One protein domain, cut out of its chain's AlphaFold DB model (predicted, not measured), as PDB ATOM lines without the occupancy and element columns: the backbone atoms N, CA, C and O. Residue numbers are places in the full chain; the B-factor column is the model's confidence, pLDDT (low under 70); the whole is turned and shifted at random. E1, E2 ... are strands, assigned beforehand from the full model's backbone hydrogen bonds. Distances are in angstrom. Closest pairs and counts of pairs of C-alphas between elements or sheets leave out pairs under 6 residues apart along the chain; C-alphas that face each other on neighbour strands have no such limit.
ATOM      1  N   ARG A  40     149.426 -71.351 -88.686       52.59
ATOM      2  CA  ARG A  40     150.122 -71.882 -87.511       52.59
ATOM      3  C   ARG A  40     151.542 -72.230 -87.935       52.59
ATOM      4  O   ARG A  40     151.740 -73.142 -88.733       52.59
ATOM      5  N   VAL A  41     152.515 -71.480 -87.433       53.00
ATOM      6  CA  VAL A  41     153.939 -71.771 -87.625       53.00
ATOM      7  C   VAL A  41     154.454 -72.340 -86.312       53.00
ATOM      8  O   VAL A  41     154.505 -71.613 -85.321       53.00
ATOM      9  N   GLY A  42     154.808 -73.628 -86.278       58.66
ATOM     10  CA  GLY A  42     155.486 -74.178 -85.107       58.66
ATOM     11  C   GLY A  42     155.483 -75.695 -84.943       58.66
ATOM     12  O   GLY A  42     154.948 -76.428 -85.770       58.66
ATOM     13  N   GLU A  43     156.141 -76.130 -83.866       63.88
ATOM     14  CA  GLU A  43     156.579 -77.513 -83.604       63.88
ATOM     15  C   GLU A  43     155.499 -78.425 -83.003       63.88
ATOM     16  O   GLU A  43     155.657 -79.641 -83.027       63.88
ATOM     17  N   CYS A  44     154.413 -77.866 -82.463       71.19
ATOM     18  CA  CYS A  44     153.373 -78.628 -81.773       71.19
ATOM     19  C   CYS A  44     151.976 -78.060 -82.052       71.19
ATOM     20  O   CYS A  44     151.776 -76.850 -82.069       71.19
ATOM     21  N   SER A  45     150.994 -78.929 -82.269       71.12
ATOM     22  CA  SER A  45     149.561 -78.591 -82.307       71.12
ATOM     23  C   SER A  45     148.793 -79.242 -81.153       71.12
ATOM     24  O   SER A  45     147.705 -78.790 -80.791       71.12
ATOM     25  N   ASN A  46     149.360 -80.298 -80.572       65.69
ATOM     26  CA  ASN A  46     148.846 -81.048 -79.439       65.69
ATOM     27  C   ASN A  46     149.909 -81.083 -78.317       65.69
ATOM     28  O   ASN A  46     151.104 -81.110 -78.615       65.69
ATOM     29  N   PRO A  47     149.530 -81.078 -77.024       63.25
ATOM     30  CA  PRO A  47     150.467 -81.351 -75.931       63.25
ATOM     31  C   PRO A  47     151.291 -82.637 -76.103       63.25
ATOM     32  O   PRO A  47     152.429 -82.651 -75.641       63.25
ATOM     33  N   ASP A  48     150.762 -83.662 -76.780       67.31
ATOM     34  CA  ASP A  48     151.472 -84.923 -77.052       67.31
ATOM     35  C   ASP A  48     152.584 -84.790 -78.115       67.31
ATOM     36  O   ASP A  48     153.416 -85.685 -78.253       67.31
ATOM     37  N   ASP A  49     152.632 -83.675 -78.855       78.19
ATOM     38  CA  ASP A  49     153.710 -83.405 -79.818       78.19
ATOM     39  C   ASP A  49     155.016 -82.990 -79.111       78.19
ATOM     40  O   ASP A  49     156.095 -83.016 -79.703       78.19
ATOM     41  N   CYS A  50     154.928 -82.598 -77.836       77.50
ATOM     42  CA  CYS A  50     156.068 -82.231 -77.006       77.50
ATOM     43  C   CYS A  50     156.434 -83.370 -76.040       77.50
ATOM     44  O   CYS A  50     155.576 -84.126 -75.595       77.50
ATOM     45  N   ASP A  51     157.706 -83.444 -75.634       81.12
ATOM     46  CA  ASP A  51     158.140 -84.358 -74.566       81.12
ATOM     47  C   ASP A  51     157.283 -84.204 -73.293       81.12
ATOM     48  O   ASP A  51     156.892 -83.090 -72.943       81.12
ATOM     49  N   ASP A  52     157.147 -85.265 -72.489       78.75
ATOM     50  CA  ASP A  52     156.392 -85.272 -71.216       78.75
ATOM     51  C   ASP A  52     156.819 -84.197 -70.198       78.75
ATOM     52  O   ASP A  52     156.145 -83.973 -69.189       78.75
ATOM     53  N   ARG A  53     157.959 -83.540 -70.419       81.31
ATOM     54  CA  ARG A  53     158.506 -82.459 -69.584       81.31
ATOM     55  C   ARG A  53     158.202 -81.059 -70.119       81.31
ATOM     56  O   ARG A  53     158.627 -80.073 -69.517       81.31
ATOM     57  N   LYS A  54     157.506 -80.965 -71.246       83.62
ATOM     58  CA  LYS A  54     157.198 -79.734 -71.966       83.62
ATOM     59  C   LYS A  54     155.684 -79.609 -72.177       83.62
ATOM     60  O   LYS A  54     154.922 -80.548 -71.964       83.62
ATOM     61  N   CYS A  55     155.258 -78.411 -72.538       83.12
ATOM     62  CA  CYS A  55     153.898 -78.009 -72.844       83.12
ATOM     63  C   CYS A  55     153.887 -77.343 -74.213       83.12
ATOM     64  O   CYS A  55     154.762 -76.524 -74.499       83.12
ATOM     65  N   CYS A  56     152.865 -77.623 -75.016       82.81
ATOM     66  CA  CYS A  56     152.634 -76.847 -76.222       82.81
ATOM     67  C   CYS A  56     152.057 -75.475 -75.848       82.81
ATOM     68  O   CYS A  56     150.977 -75.390 -75.256       82.81
ATOM     69  N   LYS A  57     152.808 -74.414 -76.141       81.75
ATOM     70  CA  LYS A  57     152.457 -73.018 -75.875       81.75
ATOM     71  C   LYS A  57     152.039 -72.346 -77.176       81.75
ATOM     72  O   LYS A  57     152.693 -72.525 -78.200       81.75
ATOM     73  N   HIS A  58     150.965 -71.564 -77.125       81.12
ATOM     74  CA  HIS A  58     150.507 -70.746 -78.242       81.12
ATOM     75  C   HIS A  58     150.776 -69.270 -77.936       81.12
ATOM     76  O   HIS A  58     150.202 -68.724 -76.992       81.12
ATOM     77  N   ASP A  59     151.607 -68.632 -78.751       75.81
ATOM     78  CA  ASP A  59     151.943 -67.216 -78.652       75.81
ATOM     79  C   ASP A  59     151.388 -66.473 -79.875       75.81
ATOM     80  O   ASP A  59     151.589 -66.884 -81.018       75.81
ATOM     81  N   THR A  60     150.663 -65.379 -79.662       72.38
ATOM     82  CA  THR A  60     150.200 -64.518 -80.764       72.38
ATOM     83  C   THR A  60     151.261 -63.466 -81.062       72.38
ATOM     84  O   THR A  60     151.511 -62.624 -80.206       72.38
ATOM     85  N   VAL A  61     151.859 -63.506 -82.257       67.25
ATOM     86  CA  VAL A  61     152.911 -62.561 -82.690       67.25
ATOM     87  C   VAL A  61     152.313 -61.393 -83.477       67.25
ATOM     88  O   VAL A  61     152.692 -60.241 -83.280       67.25
ATOM     89  N   GLU A  62     151.319 -61.672 -84.321       69.75
ATOM     90  CA  GLU A  62     150.524 -60.667 -85.032       69.75
ATOM     91  C   GLU A  62     149.040 -61.017 -84.907       69.75
ATOM     92  O   GLU A  62     148.703 -62.151 -84.578       69.75
ATOM     93  N   VAL A  63     148.144 -60.057 -85.174       68.38
ATOM     94  CA  VAL A  63     146.682 -60.205 -84.988       68.38
ATOM     95  C   VAL A  63     146.132 -61.499 -85.611       68.38
ATOM     96  O   VAL A  63     145.218 -62.094 -85.045       68.38
ATOM     97  N   ASP A  64     146.750 -61.974 -86.698       69.44
ATOM     98  CA  ASP A  64     146.354 -63.187 -87.420       69.44
ATOM     99  C   ASP A  64     147.403 -64.322 -87.393       69.44
ATOM    100  O   ASP A  64     147.172 -65.389 -87.974       69.44
ATOM    101  N   MET A  65     148.551 -64.133 -86.728       73.06
ATOM    102  CA  MET A  65     149.634 -65.125 -86.678       73.06
ATOM    103  C   MET A  65     149.825 -65.668 -85.262       73.06
ATOM    104  O   MET A  65     150.203 -64.946 -84.336       73.06
ATOM    105  N   VAL A  66     149.597 -66.975 -85.116       73.88
ATOM    106  CA  VAL A  66     149.868 -67.728 -83.887       73.88
ATOM    107  C   VAL A  66     151.095 -68.599 -84.113       73.88
ATOM    108  O   VAL A  66     151.111 -69.461 -84.998       73.88
ATOM    109  N   THR A  67     152.117 -68.377 -83.298       77.12
ATOM    110  CA  THR A  67     153.288 -69.239 -83.194       77.12
ATOM    111  C   THR A  67     153.033 -70.287 -82.123       77.12
ATOM    112  O   THR A  67     152.478 -69.992 -81.066       77.12
ATOM    113  N   VAL A  68     153.423 -71.524 -82.403       79.44
ATOM    114  CA  VAL A  68     153.256 -72.645 -81.473       79.44
ATOM    115  C   VAL A  68     154.622 -73.241 -81.127       79.44
ATOM    116  O   VAL A  68     155.439 -73.478 -82.014       79.44
ATOM    117  N   SER A  69     154.928 -73.422 -79.841       80.31
ATOM    118  CA  SER A  69     156.257 -73.876 -79.398       80.31
ATOM    119  C   SER A  69     156.201 -74.777 -78.164       80.31
ATOM    120  O   SER A  69     155.320 -74.639 -77.316       80.31
ATOM    121  N   CYS A  70     157.159 -75.699 -78.030       83.19
ATOM    122  CA  CYS A  70     157.277 -76.534 -76.834       83.19
ATOM    123  C   CYS A  70     158.038 -75.792 -75.725       83.19
ATOM    124  O   CYS A  70     159.263 -75.671 -75.759       83.19
ATOM    125  N   SER A  71     157.318 -75.341 -74.702       82.12
ATOM    126  CA  SER A  71     157.879 -74.683 -73.515       82.12
ATOM    127  C   SER A  71     158.030 -75.664 -72.345       82.12
ATOM    128  O   SER A  71     157.276 -76.629 -72.276       82.12
ATOM    129  N   PRO A  72     158.964 -75.474 -71.399       82.69
ATOM    130  CA  PRO A  72     159.063 -76.323 -70.209       82.69
ATOM    131  C   PRO A  72     157.764 -76.343 -69.389       82.69
ATOM    132  O   PRO A  72     157.055 -75.336 -69.318       82.69
ATOM    133  N   LYS A  73     157.457 -77.478 -68.748       84.06
ATOM    134  CA  LYS A  73     156.332 -77.561 -67.805       84.06
ATOM    135  C   LYS A  73     156.551 -76.634 -66.597       84.06
ATOM    136  O   LYS A  73     157.688 -76.525 -66.133       84.06
ATOM    137  N   PRO A  74     155.482 -76.022 -66.058       79.19
ATOM    138  CA  PRO A  74     155.553 -75.278 -64.803       79.19
ATOM    139  C   PRO A  74     156.022 -76.182 -63.648       79.19
ATOM    140  O   PRO A  74     155.506 -77.288 -63.466       79.19
ATOM    141  N   GLU A  75     157.015 -75.734 -62.873       75.56
ATOM    142  CA  GLU A  75     157.604 -76.513 -61.766       75.56
ATOM    143  C   GLU A  75     156.644 -76.708 -60.583       75.56
ATOM    144  O   GLU A  75     156.785 -77.648 -59.803       75.56
ATOM    145  N   ASP A  76     155.633 -75.853 -60.471       79.25
ATOM    146  CA  ASP A  76     154.568 -75.894 -59.469       79.25
ATOM    147  C   ASP A  76     153.549 -77.026 -59.703       79.25
ATOM    148  O   ASP A  76     152.611 -77.188 -58.921       79.25
ATOM    149  N   GLY A  77     153.731 -77.840 -60.752       72.19
ATOM    150  CA  GLY A  77     152.847 -78.962 -61.086       72.19
ATOM    151  C   GLY A  77     151.530 -78.531 -61.733       72.19
ATOM    152  O   GLY A  77     150.643 -79.361 -61.943       72.19
ATOM    153  N   THR A  78     151.401 -77.247 -62.064       78.69
ATOM    154  CA  THR A  78     150.251 -76.708 -62.783       78.69
ATOM    155  C   THR A  78     150.168 -77.348 -64.176       78.69
ATOM    156  O   THR A  78     151.185 -77.460 -64.869       78.69
ATOM    157  N   PRO A  79     148.974 -77.799 -64.614       75.38
ATOM    158  CA  PRO A  79     148.804 -78.371 -65.944       75.38
ATOM    159  C   PRO A  79     149.126 -77.341 -67.028       75.38
ATOM    160  O   PRO A  79     148.966 -76.136 -66.828       75.38
ATOM    161  N   CYS A  80     149.535 -77.821 -68.202       76.31
ATOM    162  CA  CYS A  80     149.798 -76.959 -69.348       76.31
ATOM    163  C   CYS A  80     148.587 -76.060 -69.633       76.31
ATOM    164  O   CYS A  80     147.473 -76.544 -69.846       76.31
ATOM    165  N   SER A  81     148.804 -74.746 -69.630       71.56
ATOM    166  CA  SER A  81     147.764 -73.788 -69.988       71.56
ATOM    167  C   SER A  81     147.590 -73.785 -71.503       71.56
ATOM    168  O   SER A  81     148.516 -73.453 -72.232       71.56
ATOM    169  N   SER A  82     146.391 -74.115 -71.977       65.75
ATOM    170  CA  SER A  82     146.023 -74.035 -73.398       65.75
ATOM    171  C   SER A  82     145.651 -72.620 -73.854       65.75
ATOM    172  O   SER A  82     145.242 -72.419 -74.998       65.75
ATOM    173  N   LYS A  83     145.734 -71.630 -72.956       65.25
ATOM    174  CA  LYS A  83     145.393 -70.243 -73.274       65.25
ATOM    175  C   LYS A  83     146.490 -69.638 -74.139       65.25
ATOM    176  O   LYS A  83     147.647 -69.626 -73.732       65.25
ATOM    177  N   THR A  84     146.100 -69.103 -75.289       60.91
ATOM    178  CA  THR A  84     146.983 -68.307 -76.138       60.91
ATOM    179  C   THR A  84     147.409 -67.055 -75.383       60.91
ATOM    180  O   THR A  84     146.558 -66.285 -74.928       60.91
ATOM    181  N   GLU A  85     148.713 -66.868 -75.219       61.97
ATOM    182  CA  GLU A  85     149.266 -65.674 -74.595       61.97
ATOM    183  C   GLU A  85     149.558 -64.647 -75.694       61.97
ATOM    184  O   GLU A  85     150.223 -64.939 -76.688       61.97
ATOM    185  N   TYR A  86     149.006 -63.441 -75.555       56.34
ATOM    186  CA  TYR A  86     149.299 -62.360 -76.489       56.34
ATOM    187  C   TYR A  86     150.675 -61.792 -76.154       56.34
ATOM    188  O   TYR A  86     150.813 -60.943 -75.270       56.34
ATOM    189  N   VAL A  87     151.697 -62.270 -76.860       61.06
ATOM    190  CA  VAL A  87     153.033 -61.682 -76.826       61.06
ATOM    191  C   VAL A  87     153.018 -60.548 -77.840       61.06
ATOM    192  O   VAL A  87     153.447 -60.698 -78.979       61.06
ATOM    193  N   GLY A  88     152.438 -59.412 -77.440       51.03
ATOM    194  CA  GLY A  88     152.417 -58.214 -78.277       51.03
ATOM    195  C   GLY A  88     153.820 -57.884 -78.800       51.03
ATOM    196  O   GLY A  88     154.805 -58.257 -78.153       51.03
ATOM    197  N   PRO A  89     153.934 -57.200 -79.954       49.34
ATOM    198  CA  PRO A  89     155.224 -56.896 -80.556       49.34
ATOM    199  C   PRO A  89     156.080 -56.189 -79.512       49.34
ATOM    200  O   PRO A  89     155.785 -55.067 -79.095       49.34
ATOM    201  N   SER A  90     157.106 -56.886 -79.029       50.31
ATOM    202  CA  SER A  90     158.088 -56.299 -78.135       50.31
ATOM    203  C   SER A  90     158.822 -55.243 -78.953       50.31
ATOM    204  O   SER A  90     159.684 -55.579 -79.757       50.31
ATOM    205  N   GLY A  91     158.422 -53.973 -78.807       46.56
ATOM    206  CA  GLY A  91     159.259 -52.838 -79.208       46.56
ATOM    207  C   GLY A  91     160.617 -52.991 -78.519       46.56
ATOM    208  O   GLY A  91     160.674 -53.415 -77.366       46.56
ATOM    209  N   VAL A  92     161.747 -52.748 -79.169       36.91
ATOM    210  CA  VAL A  92     162.128 -51.698 -80.124       36.91
ATOM    211  C   VAL A  92     163.312 -52.180 -80.956       36.91
ATOM    212  O   VAL A  92     164.093 -53.002 -80.427       36.91
TER     213      VAL A  92
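Overview. This is residues 40 to 92 of the 92 residues of the protein "Putative secreted protein" of Ixodes ricinus (UniProt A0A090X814). With little regular structure, this domain is a long hairpin, E2 and E3, with short E1 beside E3 and an unnamed tail, residues 73 to 92, that folds back to pair briefly with E2. The 53 printed residues include three named strands, E1, E2, E3, in a mixed sheet of order E1, E3, E2; the class is all strand, with 20 residues in named elements. It is only just compact, close to loose, with radius of gyration of the C-alphas 11.7 A, and only just elongated, 33 by 22 by 17 A.

Along the chain. Find C-alpha 40 at (150.122, -71.882, -87.511), where E1, residues 40 to 42, begins. E2, residues 54 to 62, runs 24.1 A; E3, residues 65 to 72, runs 22.0 A to (159.063, -76.323, -70.209).

Arrangement. E1 is parallel to E3 at 31 degrees; look for N 68 and O 41, 3.1 A. The hairpin E2 and E3 is antiparallel at 153 degrees, with N 55 and O 71 at 2.7 A. Residues 59 to 60 of E2 pair parallel with residues 85 to 86. E1 and E2 are apart.

Size, cuts and confidence. The farthest C-alphas, Asp 52 and Val 92, are 35.2 A apart. The printed part has no cut, and the link E1 to E2 is long. Confidence is under 70 at 22 residues, including 82 to 92.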